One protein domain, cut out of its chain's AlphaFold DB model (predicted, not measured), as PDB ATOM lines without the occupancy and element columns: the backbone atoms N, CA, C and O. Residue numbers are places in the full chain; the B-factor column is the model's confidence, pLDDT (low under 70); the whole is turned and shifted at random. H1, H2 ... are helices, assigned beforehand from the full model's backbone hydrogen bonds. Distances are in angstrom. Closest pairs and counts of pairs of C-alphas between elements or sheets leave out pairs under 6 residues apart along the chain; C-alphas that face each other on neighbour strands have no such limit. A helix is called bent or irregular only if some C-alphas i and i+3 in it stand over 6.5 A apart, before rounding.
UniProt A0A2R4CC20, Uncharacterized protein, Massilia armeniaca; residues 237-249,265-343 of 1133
ATOM      1  N   VAL A 237     152.535 126.372 200.120       88.69
ATOM      2  CA  VAL A 237     154.005 126.408 200.069       88.69
ATOM      3  C   VAL A 237     154.542 125.069 199.585       88.69
ATOM      4  O   VAL A 237     155.416 125.022 198.723       88.69
ATOM      5  N   ARG A 238     153.990 123.959 200.086       87.38
ATOM      6  CA  ARG A 238     154.383 122.610 199.667       87.38
ATOM      7  C   ARG A 238     154.029 122.343 198.203       87.38
ATOM      8  O   ARG A 238     154.834 121.745 197.487       87.38
ATOM      9  N   ALA A 239     152.863 122.803 197.759       86.06
ATOM     10  CA  ALA A 239     152.432 122.692 196.370       86.06
ATOM     11  C   ALA A 239     153.282 123.567 195.427       86.06
ATOM     12  O   ALA A 239     153.725 123.071 194.390       86.06
ATOM     13  N   LEU A 240     153.599 124.816 195.803       90.50
ATOM     14  CA  LEU A 240     154.504 125.673 195.028       90.50
ATOM     15  C   LEU A 240     155.921 125.086 194.977       90.50
ATOM     16  O   LEU A 240     156.531 125.041 193.913       90.50
ATOM     17  N   ALA A 241     156.427 124.550 196.090       89.38
ATOM     18  CA  ALA A 241     157.721 123.870 196.134       89.38
ATOM     19  C   ALA A 241     157.768 122.644 195.204       89.38
ATOM     20  O   ALA A 241     158.769 122.406 194.530       89.38
ATOM     21  N   ALA A 242     156.690 121.853 195.158       88.00
ATOM     22  CA  ALA A 242     156.576 120.711 194.254       88.00
ATOM     23  C   ALA A 242     156.532 121.146 192.781       88.00
ATOM     24  O   ALA A 242     157.195 120.526 191.944       88.00
ATOM     25  N   PHE A 243     155.821 122.237 192.482       91.25
ATOM     26  CA  PHE A 243     155.780 122.839 191.153       91.25
ATOM     27  C   PHE A 243     157.153 123.359 190.715       91.25
ATOM     28  O   PHE A 243     157.631 122.986 189.645       91.25
ATOM     29  N   LEU A 244     157.844 124.132 191.559       90.50
ATOM     30  CA  LEU A 244     159.171 124.665 191.241       90.50
ATOM     31  C   LEU A 244     160.195 123.552 190.983       90.50
ATOM     32  O   LEU A 244     161.010 123.701 190.075       90.50
ATOM     33  N   ARG A 245     160.118 122.415 191.691       88.62
ATOM     34  CA  ARG A 245     160.998 121.247 191.475       88.62
ATOM     35  C   ARG A 245     160.669 120.440 190.224       88.62
ATOM     36  O   ARG A 245     161.560 120.084 189.459       88.62
ATOM     37  N   SER A 246     159.396 120.128 190.010       89.19
ATOM     38  CA  SER A 246     158.990 119.179 188.963       89.19
ATOM     39  C   SER A 246     158.577 119.843 187.647       89.19
ATOM     40  O   SER A 246     158.488 119.171 186.622       89.19
ATOM     41  N   GLY A 247     158.287 121.149 187.662       87.69
ATOM     42  CA  GLY A 247     157.612 121.853 186.570       87.69
ATOM     43  C   GLY A 247     156.159 121.409 186.352       87.69
ATOM     44  O   GLY A 247     155.550 121.812 185.366       87.69
ATOM     45  N   ARG A 248     155.608 120.566 187.236       85.00
ATOM     46  CA  ARG A 248     154.241 120.039 187.165       85.00
ATOM     47  C   ARG A 248     153.474 120.443 188.420       85.00
ATOM     48  O   ARG A 248     153.987 120.339 189.532       85.00
ATOM     49  N   LEU A 249     152.244 120.914 188.248       75.62
ATOM     50  CA  LEU A 249     151.340 121.126 189.376       75.62
ATOM     51  C   LEU A 249     150.935 119.755 189.954       75.62
ATOM     52  O   LEU A 249     150.725 118.819 189.175       75.62
ATOM     53  N   ALA A 265     147.118 129.109 186.869       76.19
ATOM     54  CA  ALA A 265     147.108 128.220 188.039       76.19
ATOM     55  C   ALA A 265     148.353 128.354 188.942       76.19
ATOM     56  O   ALA A 265     148.221 128.432 190.164       76.19
ATOM     57  N   HIS A 266     149.558 128.423 188.365       78.62
ATOM     58  CA  HIS A 266     150.795 128.569 189.145       78.62
ATOM     59  C   HIS A 266     150.958 129.986 189.719       78.62
ATOM     60  O   HIS A 266     151.490 130.135 190.816       78.62
ATOM     61  N   VAL A 267     150.424 131.009 189.038       81.50
ATOM     62  CA  VAL A 267     150.350 132.387 189.553       81.50
ATOM     63  C   VAL A 267     149.462 132.455 190.797       81.50
ATOM     64  O   VAL A 267     149.908 132.928 191.838       81.50
ATOM     65  N   ARG A 268     148.256 131.871 190.752       79.62
ATOM     66  CA  ARG A 268     147.369 131.787 191.929       79.62
ATOM     67  C   ARG A 268     147.992 130.988 193.070       79.62
ATOM     68  O   ARG A 268     147.801 131.317 194.238       79.62
ATOM     69  N   LEU A 269     148.735 129.927 192.748       86.00
ATOM     70  CA  LEU A 269     149.459 129.145 193.746       86.00
ATOM     71  C   LEU A 269     150.576 129.966 194.405       86.00
ATOM     72  O   LEU A 269     150.743 129.891 195.621       86.00
ATOM     73  N   PHE A 270     151.292 130.780 193.626       87.81
ATOM     74  CA  PHE A 270     152.306 131.709 194.120       87.81
ATOM     75  C   PHE A 270     151.706 132.797 195.012       87.81
ATOM     76  O   PHE A 270     152.195 133.005 196.117       87.81
ATOM     77  N   GLU A 271     150.594 133.413 194.610       85.06
ATOM     78  CA  GLU A 271     149.862 134.394 195.424       85.06
ATOM     79  C   GLU A 271     149.365 133.788 196.744       85.06
ATOM     80  O   GLU A 271     149.538 134.376 197.812       85.06
ATOM     81  N   ARG A 272     148.825 132.562 196.716       85.06
ATOM     82  CA  ARG A 272     148.438 131.847 197.944       85.06
ATOM     83  C   ARG A 272     149.643 131.528 198.826       85.06
ATOM     84  O   ARG A 272     149.561 131.688 200.043       85.06
ATOM     85  N   ALA A 273     150.757 131.095 198.234       85.56
ATOM     86  CA  ALA A 273     151.990 130.813 198.959       85.56
ATOM     87  C   ALA A 273     152.582 132.087 199.570       85.56
ATOM     88  O   ALA A 273     153.081 132.029 200.694       85.56
ATOM     89  N   LEU A 274     152.455 133.243 198.900       87.62
ATOM     90  CA  LEU A 274     152.869 134.525 199.458       87.62
ATOM     91  C   LEU A 274     152.198 134.764 200.801       87.62
ATOM     92  O   LEU A 274     152.870 135.303 201.653       87.62
ATOM     93  N   HIS A 275     150.967 134.310 201.066       84.56
ATOM     94  CA  HIS A 275     150.313 134.480 202.371       84.56
ATOM     95  C   HIS A 275     150.818 133.564 203.501       84.56
ATOM     96  O   HIS A 275     150.398 133.747 204.649       84.56
ATOM     97  N   ALA A 276     151.726 132.627 203.230       87.56
ATOM     98  CA  ALA A 276     152.266 131.719 204.236       87.56
ATOM     99  C   ALA A 276     153.220 132.414 205.240       87.56
ATOM    100  O   ALA A 276     153.667 133.549 205.005       87.56
ATOM    101  N   PRO A 277     153.544 131.763 206.379       90.75
ATOM    102  CA  PRO A 277     154.549 132.261 207.315       90.75
ATOM    103  C   PRO A 277     155.903 132.483 206.625       90.75
ATOM    104  O   PRO A 277     156.361 131.640 205.853       90.75
ATOM    105  N   VAL A 278     156.575 133.599 206.938       85.81
ATOM    106  CA  VAL A 278     157.840 134.011 206.291       85.81
ATOM    107  C   VAL A 278     158.926 132.933 206.403       85.81
ATOM    108  O   VAL A 278     159.677 132.719 205.456       85.81
ATOM    109  N   ALA A 279     158.973 132.193 207.516       83.19
ATOM    110  CA  ALA A 279     159.911 131.085 207.703       83.19
ATOM    111  C   ALA A 279     159.718 129.953 206.672       83.19
ATOM    112  O   ALA A 279     160.699 129.451 206.122       83.19
ATOM    113  N   ALA A 280     158.469 129.592 206.358       85.69
ATOM    114  CA  ALA A 280     158.150 128.556 205.375       85.69
ATOM    115  C   ALA A 280     158.500 129.006 203.947       85.69
ATOM    116  O   ALA A 280     159.084 128.241 203.178       85.69
ATOM    117  N   LEU A 281     158.222 130.275 203.622       89.56
ATOM    118  CA  LEU A 281     158.617 130.893 202.354       89.56
ATOM    119  C   LEU A 281     160.141 130.937 202.184       89.56
ATOM    120  O   LEU A 281     160.650 130.503 201.154       89.56
ATOM    121  N   ARG A 282     160.885 131.381 203.206       89.31
ATOM    122  CA  ARG A 282     162.359 131.402 203.188       89.31
ATOM    123  C   ARG A 282     162.946 129.999 203.005       89.31
ATOM    124  O   ARG A 282     163.863 129.829 202.205       89.31
ATOM    125  N   ALA A 283     162.410 128.991 203.695       86.62
ATOM    126  CA  ALA A 283     162.858 127.603 203.560       86.62
ATOM    127  C   ALA A 283     162.615 127.047 202.144       86.62
ATOM    128  O   ALA A 283     163.520 126.463 201.545       86.62
ATOM    129  N   MET A 284     161.427 127.289 201.580       93.12
ATOM    130  CA  MET A 284     161.106 126.923 200.199       93.12
ATOM    131  C   MET A 284     162.054 127.600 199.203       93.12
ATOM    132  O   MET A 284     162.558 126.935 198.300       93.12
ATOM    133  N   LEU A 285     162.312 128.901 199.356       88.81
ATOM    134  CA  LEU A 285     163.167 129.641 198.429       88.81
ATOM    135  C   LEU A 285     164.626 129.213 198.504       88.81
ATOM    136  O   LEU A 285     165.256 129.066 197.461       88.81
ATOM    137  N   ARG A 286     165.152 128.937 199.703       89.62
ATOM    138  CA  ARG A 286     166.498 128.365 199.856       89.62
ATOM    139  C   ARG A 286     166.611 127.042 199.098       89.62
ATOM    140  O   ARG A 286     167.562 126.855 198.344       89.62
ATOM    141  N   ALA A 287     165.611 126.170 199.226       83.62
ATOM    142  CA  ALA A 287     165.565 124.909 198.491       83.62
ATOM    143  C   ALA A 287     165.435 125.116 196.968       83.62
ATOM    144  O   ALA A 287     166.117 124.445 196.198       83.62
ATOM    145  N   ALA A 288     164.600 126.060 196.522       84.56
ATOM    146  CA  ALA A 288     164.395 126.346 195.102       84.56
ATOM    147  C   ALA A 288     165.621 126.998 194.437       84.56
ATOM    148  O   ALA A 288     165.900 126.715 193.277       84.56
ATOM    149  N   LEU A 289     166.370 127.849 195.145       86.19
ATOM    150  CA  LEU A 289     167.566 128.506 194.606       86.19
ATOM    151  C   LEU A 289     168.808 127.605 194.596       86.19
ATOM    152  O   LEU A 289     169.694 127.810 193.756       86.19
ATOM    153  N   ALA A 290     168.857 126.612 195.492       83.94
ATOM    154  CA  ALA A 290     169.899 125.587 195.521       83.94
ATOM    155  C   ALA A 290     169.862 124.684 194.273       83.94
ATOM    156  O   ALA A 290     170.903 124.221 193.811       83.94
ATOM    157  N   GLU A 291     168.684 124.480 193.677       88.75
ATOM    158  CA  GLU A 291     168.511 123.693 192.457       88.75
ATOM    159  C   GLU A 291     168.378 124.606 191.223       88.75
ATOM    160  O   GLU A 291     167.419 125.362 191.072       88.75
ATOM    161  N   GLN A 292     169.324 124.516 190.281       82.88
ATOM    162  CA  GLN A 292     169.381 125.413 189.115       82.88
ATOM    163  C   GLN A 292     168.103 125.394 188.250       82.88
ATOM    164  O   GLN A 292     167.722 126.431 187.701       82.88
ATOM    165  N   GLY A 293     167.430 124.243 188.132       85.75
ATOM    166  CA  GLY A 293     166.168 124.115 187.393       85.75
ATOM    167  C   GLY A 293     165.001 124.842 188.067       85.75
ATOM    168  O   GLY A 293     164.213 125.510 187.395       85.75
ATOM    169  N   SER A 294     164.932 124.773 189.393       88.12
ATOM    170  CA  SER A 294     163.901 125.414 190.214       88.12
ATOM    171  C   SER A 294     164.077 126.932 190.262       88.12
ATOM    172  O   SER A 294     163.106 127.665 190.081       88.12
ATOM    173  N   ALA A 295     165.321 127.410 190.369       83.69
ATOM    174  CA  ALA A 295     165.653 128.831 190.274       83.69
ATOM    175  C   ALA A 295     165.270 129.421 188.906       83.69
ATOM    176  O   ALA A 295     164.668 130.488 188.833       83.69
ATOM    177  N   ARG A 296     165.579 128.713 187.811       84.50
ATOM    178  CA  ARG A 296     165.206 129.154 186.457       84.50
ATOM    179  C   ARG A 296     163.695 129.225 186.273       84.50
ATOM    180  O   ARG A 296     163.225 130.191 185.686       84.50
ATOM    181  N   ARG A 297     162.934 128.247 186.775       89.56
ATOM    182  CA  ARG A 297     161.463 128.269 186.700       89.56
ATOM    183  C   ARG A 297     160.866 129.408 187.517       89.56
ATOM    184  O   ARG A 297     160.038 130.134 186.985       89.56
ATOM    185  N   LEU A 298     161.354 129.624 188.741       89.44
ATOM    186  CA  LEU A 298     160.934 130.747 189.581       89.44
ATOM    187  C   LEU A 298     161.123 132.095 188.863       89.44
ATOM    188  O   LEU A 298     160.231 132.930 188.880       89.44
ATOM    189  N   LEU A 299     162.265 132.291 188.205       88.38
ATOM    190  CA  LEU A 299     162.593 133.554 187.537       88.38
ATOM    191  C   LEU A 299     161.941 133.716 186.159       88.38
ATOM    192  O   LEU A 299     161.683 134.834 185.739       88.38
ATOM    193  N   ALA A 300     161.696 132.618 185.441       85.12
ATOM    194  CA  ALA A 300     161.097 132.662 184.108       85.12
ATOM    195  C   ALA A 300     159.565 132.748 184.137       85.12
ATOM    196  O   ALA A 300     158.967 133.191 183.162       85.12
ATOM    197  N   GLN A 301     158.928 132.274 185.213       88.06
ATOM    198  CA  GLN A 301     157.469 132.131 185.288       88.06
ATOM    199  C   GLN A 301     156.796 133.201 186.152       88.06
ATOM    200  O   GLN A 301     155.577 133.330 186.102       88.06
ATOM    201  N   HIS A 302     157.568 133.980 186.912       86.06
ATOM    202  CA  HIS A 302     157.042 135.053 187.749       86.06
ATOM    203  C   HIS A 302     157.590 136.406 187.288       86.06
ATOM    204  O   HIS A 302     158.804 136.544 187.128       86.06
ATOM    205  N   PRO A 303     156.721 137.405 187.065       84.12
ATOM    206  CA  PRO A 303     157.147 138.736 186.672       84.12
ATOM    207  C   PRO A 303     157.882 139.440 187.824       84.12
ATOM    208  O   PRO A 303     157.791 139.043 188.993       84.12
ATOM    209  N   ALA A 304     158.628 140.491 187.486       76.62
ATOM    210  CA  ALA A 304     159.502 141.214 188.408       76.62
ATOM    211  C   ALA A 304     158.761 141.727 189.657       76.62
ATOM    212  O   ALA A 304     159.316 141.715 190.752       76.62
ATOM    213  N   GLU A 305     157.489 142.099 189.528       81.31
ATOM    214  CA  GLU A 305     156.638 142.591 190.613       81.31
ATOM    215  C   GLU A 305     156.328 141.496 191.643       81.31
ATOM    216  O   GLU A 305     156.326 141.746 192.850       81.31
ATOM    217  N   GLN A 306     156.120 140.258 191.187       84.81
ATOM    218  CA  GLN A 306     155.882 139.111 192.068       84.81
ATOM    219  C   GLN A 306     157.159 138.708 192.809       84.81
ATOM    220  O   GLN A 306     157.121 138.413 194.007       84.81
ATOM    221  N   LEU A 307     158.305 138.756 192.123       86.25
ATOM    222  CA  LEU A 307     159.617 138.554 192.739       86.25
ATOM    223  C   LEU A 307     159.951 139.688 193.723       86.25
ATOM    224  O   LEU A 307     160.489 139.425 194.798       86.25
ATOM    225  N   ALA A 308     159.556 140.928 193.426       80.81
ATOM    226  CA  ALA A 308     159.711 142.068 194.321       80.81
ATOM    227  C   ALA A 308     158.849 141.939 195.584       80.81
ATOM    228  O   ALA A 308     159.349 142.164 196.686       80.81
ATOM    229  N   ALA A 309     157.586 141.517 195.457       83.00
ATOM    230  CA  ALA A 309     156.706 141.249 196.598       83.00
ATOM    231  C   ALA A 309     157.277 140.148 197.511       83.00
ATOM    232  O   ALA A 309     157.220 140.237 198.741       83.00
ATOM    233  N   LEU A 310     157.888 139.131 196.904       85.88
ATOM    234  CA  LEU A 310     158.567 138.052 197.606       85.88
ATOM    235  C   LEU A 310     159.816 138.543 198.360       85.88
ATOM    236  O   LEU A 310     159.997 138.182 199.526       85.88
ATOM    237  N   VAL A 311     160.641 139.393 197.734       83.31
ATOM    238  CA  VAL A 311     161.809 140.049 198.358       83.31
ATOM    239  C   VAL A 311     161.376 140.948 199.515       83.31
ATOM    240  O   VAL A 311     161.912 140.822 200.614       83.31
ATOM    241  N   TRP A 312     160.353 141.782 199.316       83.12
ATOM    242  CA  TRP A 312     159.790 142.642 200.362       83.12
ATOM    243  C   TRP A 312     159.332 141.851 201.579       83.12
ATOM    244  O   TRP A 312     159.575 142.249 202.716       83.12
ATOM    245  N   ARG A 313     158.702 140.699 201.350       84.75
ATOM    246  CA  ARG A 313     158.200 139.857 202.431       84.75
ATOM    247  C   ARG A 313     159.297 139.058 203.131       84.75
ATOM    248  O   ARG A 313     159.219 138.847 204.339       84.75
ATOM    249  N   CYS A 314     160.309 138.601 202.396       83.62
ATOM    250  CA  CYS A 314     161.381 137.782 202.959       83.62
ATOM    251  C   CYS A 314     162.522 138.607 203.562       83.62
ATOM    252  O   CYS A 314     163.205 138.081 204.436       83.62
ATOM    253  N   ALA A 315     162.730 139.859 203.149       82.38
ATOM    254  CA  ALA A 315     163.827 140.716 203.606       82.38
ATOM    255  C   ALA A 315     163.448 142.218 203.580       82.38
ATOM    256  O   ALA A 315     164.078 143.006 202.870       82.38
ATOM    257  N   PRO A 316     162.445 142.659 204.368       77.75
ATOM    258  CA  PRO A 316     161.914 144.025 204.292       77.75
ATOM    259  C   PRO A 316     162.957 145.107 204.596       77.75
ATOM    260  O   PRO A 316     162.931 146.172 203.990       77.75
ATOM    261  N   ALA A 317     163.920 144.828 205.478       71.06
ATOM    262  CA  ALA A 317     164.986 145.773 205.818       71.06
ATOM    263  C   ALA A 317     165.888 146.141 204.621       71.06
ATOM    264  O   ALA A 317     166.487 147.211 204.616       71.06
ATOM    265  N   HIS A 318     165.957 145.282 203.598       69.69
ATOM    266  CA  HIS A 318     166.868 145.438 202.460       69.69
ATOM    267  C   HIS A 318     166.141 145.620 201.125       69.69
ATOM    268  O   HIS A 318     166.764 145.963 200.121       69.69
ATOM    269  N   ALA A 319     164.824 145.410 201.092       72.31
ATOM    270  CA  ALA A 319     164.049 145.369 199.861       72.31
ATOM    271  C   ALA A 319     164.054 146.702 199.100       72.31
ATOM    272  O   ALA A 319     164.218 146.691 197.886       72.31
ATOM    273  N   ALA A 320     163.969 147.848 199.785       65.69
ATOM    274  CA  ALA A 320     164.046 149.156 199.129       65.69
ATOM    275  C   ALA A 320     165.397 149.367 198.418       65.69
ATOM    276  O   ALA A 320     165.432 149.771 197.258       65.69
ATOM    277  N   THR A 321     166.505 149.031 199.083       66.56
ATOM    278  CA  THR A 321     167.861 149.165 198.530       66.56
ATOM    279  C   THR A 321     168.115 148.177 197.396       66.56
ATOM    280  O   THR A 321     168.708 148.541 196.384       66.56
ATOM    281  N   LEU A 322     167.657 146.931 197.537       67.25
ATOM    282  CA  LEU A 322     167.845 145.887 196.529       67.25
ATOM    283  C   LEU A 322     166.978 146.123 195.285       67.25
ATOM    284  O   LEU A 322     167.453 145.921 194.172       67.25
ATOM    285  N   LEU A 323     165.743 146.608 195.449       72.06
ATOM    286  CA  LEU A 323     164.839 146.900 194.331       72.06
ATOM    287  C   LEU A 323     165.217 148.191 193.597       72.06
ATOM    288  O   LEU A 323     165.173 148.215 192.368       72.06
ATOM    289  N   ALA A 324     165.672 149.226 194.313       66.44
ATOM    290  CA  ALA A 324     166.200 150.441 193.690       66.44
ATOM    291  C   ALA A 324     167.437 150.160 192.816       66.44
ATOM    292  O   ALA A 324     167.639 150.827 191.806       66.44
ATOM    293  N   ARG A 325     168.242 149.148 193.175       61.56
ATOM    294  CA  ARG A 325     169.437 148.733 192.420       61.56
ATOM    295  C   ARG A 325     169.134 147.894 191.175       61.56
ATOM    296  O   ARG A 325     169.967 147.858 190.277       61.56
ATOM    297  N   LEU A 326     167.986 147.216 191.115       65.50
ATOM    298  CA  LEU A 326     167.638 146.307 190.015       65.50
ATOM    299  C   LEU A 326     167.001 147.030 188.813       65.50
ATOM    300  O   LEU A 326     167.166 146.587 187.678       65.50
ATOM    301  N   GLY A 327     166.307 148.152 189.031       61.06
ATOM    302  CA  GLY A 327     165.540 148.820 187.973       61.06
ATOM    303  C   GLY A 327     164.466 147.910 187.348       61.06
ATOM    304  O   GLY A 327     164.326 146.736 187.686       61.06
ATOM    305  N   ALA A 328     163.676 148.438 186.412       51.38
ATOM    306  CA  ALA A 328     162.576 147.679 185.801       51.38
ATOM    307  C   ALA A 328     163.031 146.551 184.841       51.38
ATOM    308  O   ALA A 328     162.219 145.712 184.467       51.38
ATOM    309  N   ASN A 329     164.317 146.501 184.461       53.22
ATOM    310  CA  ASN A 329     164.846 145.626 183.399       53.22
ATOM    311  C   ASN A 329     165.935 144.643 183.876       53.22
ATOM    312  O   ASN A 329     166.811 144.264 183.097       53.22
ATOM    313  N   ALA A 330     165.922 144.243 185.148       68.81
ATOM    314  CA  ALA A 330     166.946 143.348 185.685       68.81
ATOM    315  C   ALA A 330     166.953 141.969 185.000       68.81
ATOM    316  O   ALA A 330     165.904 141.363 184.759       68.81
ATOM    317  N   SER A 331     168.146 141.442 184.720       76.62
ATOM    318  CA  SER A 331     168.301 140.125 184.108       76.62
ATOM    319  C   SER A 331     167.962 138.999 185.094       76.62
ATOM    320  O   SER A 331     167.956 139.169 186.316       76.62
ATOM    321  N   SER A 332     167.734 137.787 184.578       67.56
ATOM    322  CA  SER A 332     167.547 136.596 185.428       67.56
ATOM    323  C   SER A 332     168.759 136.300 186.327       67.56
ATOM    324  O   SER A 332     168.611 135.694 187.388       67.56
ATOM    325  N   HIS A 333     169.963 136.737 185.944       72.88
ATOM    326  CA  HIS A 333     171.149 136.608 186.787       72.88
ATOM    327  C   HIS A 333     171.081 137.561 187.991       72.88
ATOM    328  O   HIS A 333     171.343 137.138 189.118       72.88
ATOM    329  N   ASP A 334     170.620 138.794 187.771       79.19
ATOM    330  CA  ASP A 334     170.526 139.834 188.802       79.19
ATOM    331  C   ASP A 334     169.494 139.467 189.878       79.19
ATOM    332  O   ASP A 334     169.780 139.522 191.076       79.19
ATOM    333  N   TRP A 335     168.324 138.969 189.465       80.19
ATOM    334  CA  TRP A 335     167.297 138.497 190.400       80.19
ATOM    335  C   TRP A 335     167.740 137.290 191.228       80.19
ATOM    336  O   TRP A 335     167.385 137.181 192.404       80.19
ATOM    337  N   ARG A 336     168.537 136.382 190.651       80.62
ATOM    338  CA  ARG A 336     169.057 135.222 191.387       80.62
ATOM    339  C   ARG A 336     170.015 135.649 192.495       80.62
ATOM    340  O   ARG A 336     169.908 135.133 193.606       80.62
ATOM    341  N   SER A 337     170.917 136.583 192.200       74.69
ATOM    342  CA  SER A 337     171.879 137.121 193.167       74.69
ATOM    343  C   SER A 337     171.178 137.882 194.293       74.69
ATOM    344  O   SER A 337     171.504 137.682 195.461       74.69
ATOM    345  N   VAL A 338     170.146 138.669 193.972       77.19
ATOM    346  CA  VAL A 338     169.347 139.391 194.976       77.19
ATOM    347  C   VAL A 338     168.553 138.443 195.871       77.19
ATOM    348  O   VAL A 338     168.576 138.594 197.093       77.19
ATOM    349  N   LEU A 339     167.895 137.427 195.303       79.31
ATOM    350  CA  LEU A 339     167.174 136.431 196.097       79.31
ATOM    351  C   LEU A 339     168.121 135.586 196.962       79.31
ATOM    352  O   LEU A 339     167.772 135.261 198.093       79.31
ATOM    353  N   ALA A 340     169.322 135.261 196.472       79.38
ATOM    354  CA  ALA A 340     170.337 134.565 197.260       79.38
ATOM    355  C   ALA A 340     170.827 135.426 198.437       79.38
ATOM    356  O   ALA A 340     170.836 134.946 199.570       79.38
ATOM    357  N   ALA A 341     171.130 136.705 198.193       76.06
ATOM    358  CA  ALA A 341     171.527 137.653 199.233       76.06
ATOM    359  C   ALA A 341     170.432 137.838 200.301       76.06
ATOM    360  O   ALA A 341     170.720 137.799 201.493       76.06
ATOM    361  N   CYS A 342     169.157 137.923 199.899       73.19
ATOM    362  CA  CYS A 342     168.021 138.029 200.827       73.19
ATOM    363  C   CYS A 342     167.859 136.820 201.765       73.19
ATOM    364  O   CYS A 342     167.171 136.919 202.781       73.19
ATOM    365  N   LEU A 343     168.414 135.660 201.401       77.44
ATOM    366  CA  LEU A 343     168.238 134.406 202.136       77.44
ATOM    367  C   LEU A 343     169.471 133.985 202.934       77.44
ATOM    368  O   LEU A 343     169.333 133.099 203.788       77.44
TER     369      LEU A 343
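Overview. This is residues 237 to 249 and 265 to 343 of the 1133 residues of an uncharacterized protein of Massilia armeniaca (UniProt A0A2R4CC20). An up-and-down bundle of three helices, H5, H6 and H7, each running against the one before, makes one end of this all-helix domain, and H1 and H2 make the other. H3 and H4 fill the space between, H4 crossing both H1 and H7. The printed part has 92 residues with seven named helices, H1 to H7 in chain order, and no named strand. It is compact, radius of gyration of the C-alphas 12.1 A, spanning 33 by 25 by 22 A.

Arrangement. H1, residues 237 to 246, touches H2, residues 265 to 274, at a steep tilt of 46 degrees; their closest C-alphas, Val 237 and Ala 273, are 5.0 A apart. H3, residues 278 to 290, touches H1 at a shallow tilt of 7 degrees, the same way, closest at C-alphas 284 and 241, 6.1 A. H4, residues 292 to 301, touches H3 only at the corner, C-alphas 295 and 289 being closest at 4.7 A. H5, residues 304 to 314, and H6, residues 316 to 326, form a hairpin, closest at C-alphas 312 and 319, 5.1 A. H6 and H7, residues 332 to 343, form another, closest at C-alphas 322 and 338, 6.8 A. H7 also touches H3, closest at C-alphas 343 and 282, 6.7 A. Every O i to N i+4 pair is within hydrogen-bond range except in H6, with 5 of 7.

Along the chain. H1 begins at C-alpha 237 (154.005, 126.408, 200.069). H3 is 18.2 A long, H7 16.9 A. H6 is irregular: C-alphas 317 and 320 are 7.6 A apart. H7 ends at C-alpha 343 (168.238, 134.406, 202.136).

Size, cuts and confidence. Residues 250 to 264 are not printed; C-alphas 249 and 265 are 8.4 A apart. The links printed whole are tight. Twelve residues, among them 324 to 330, have pLDDT under 70.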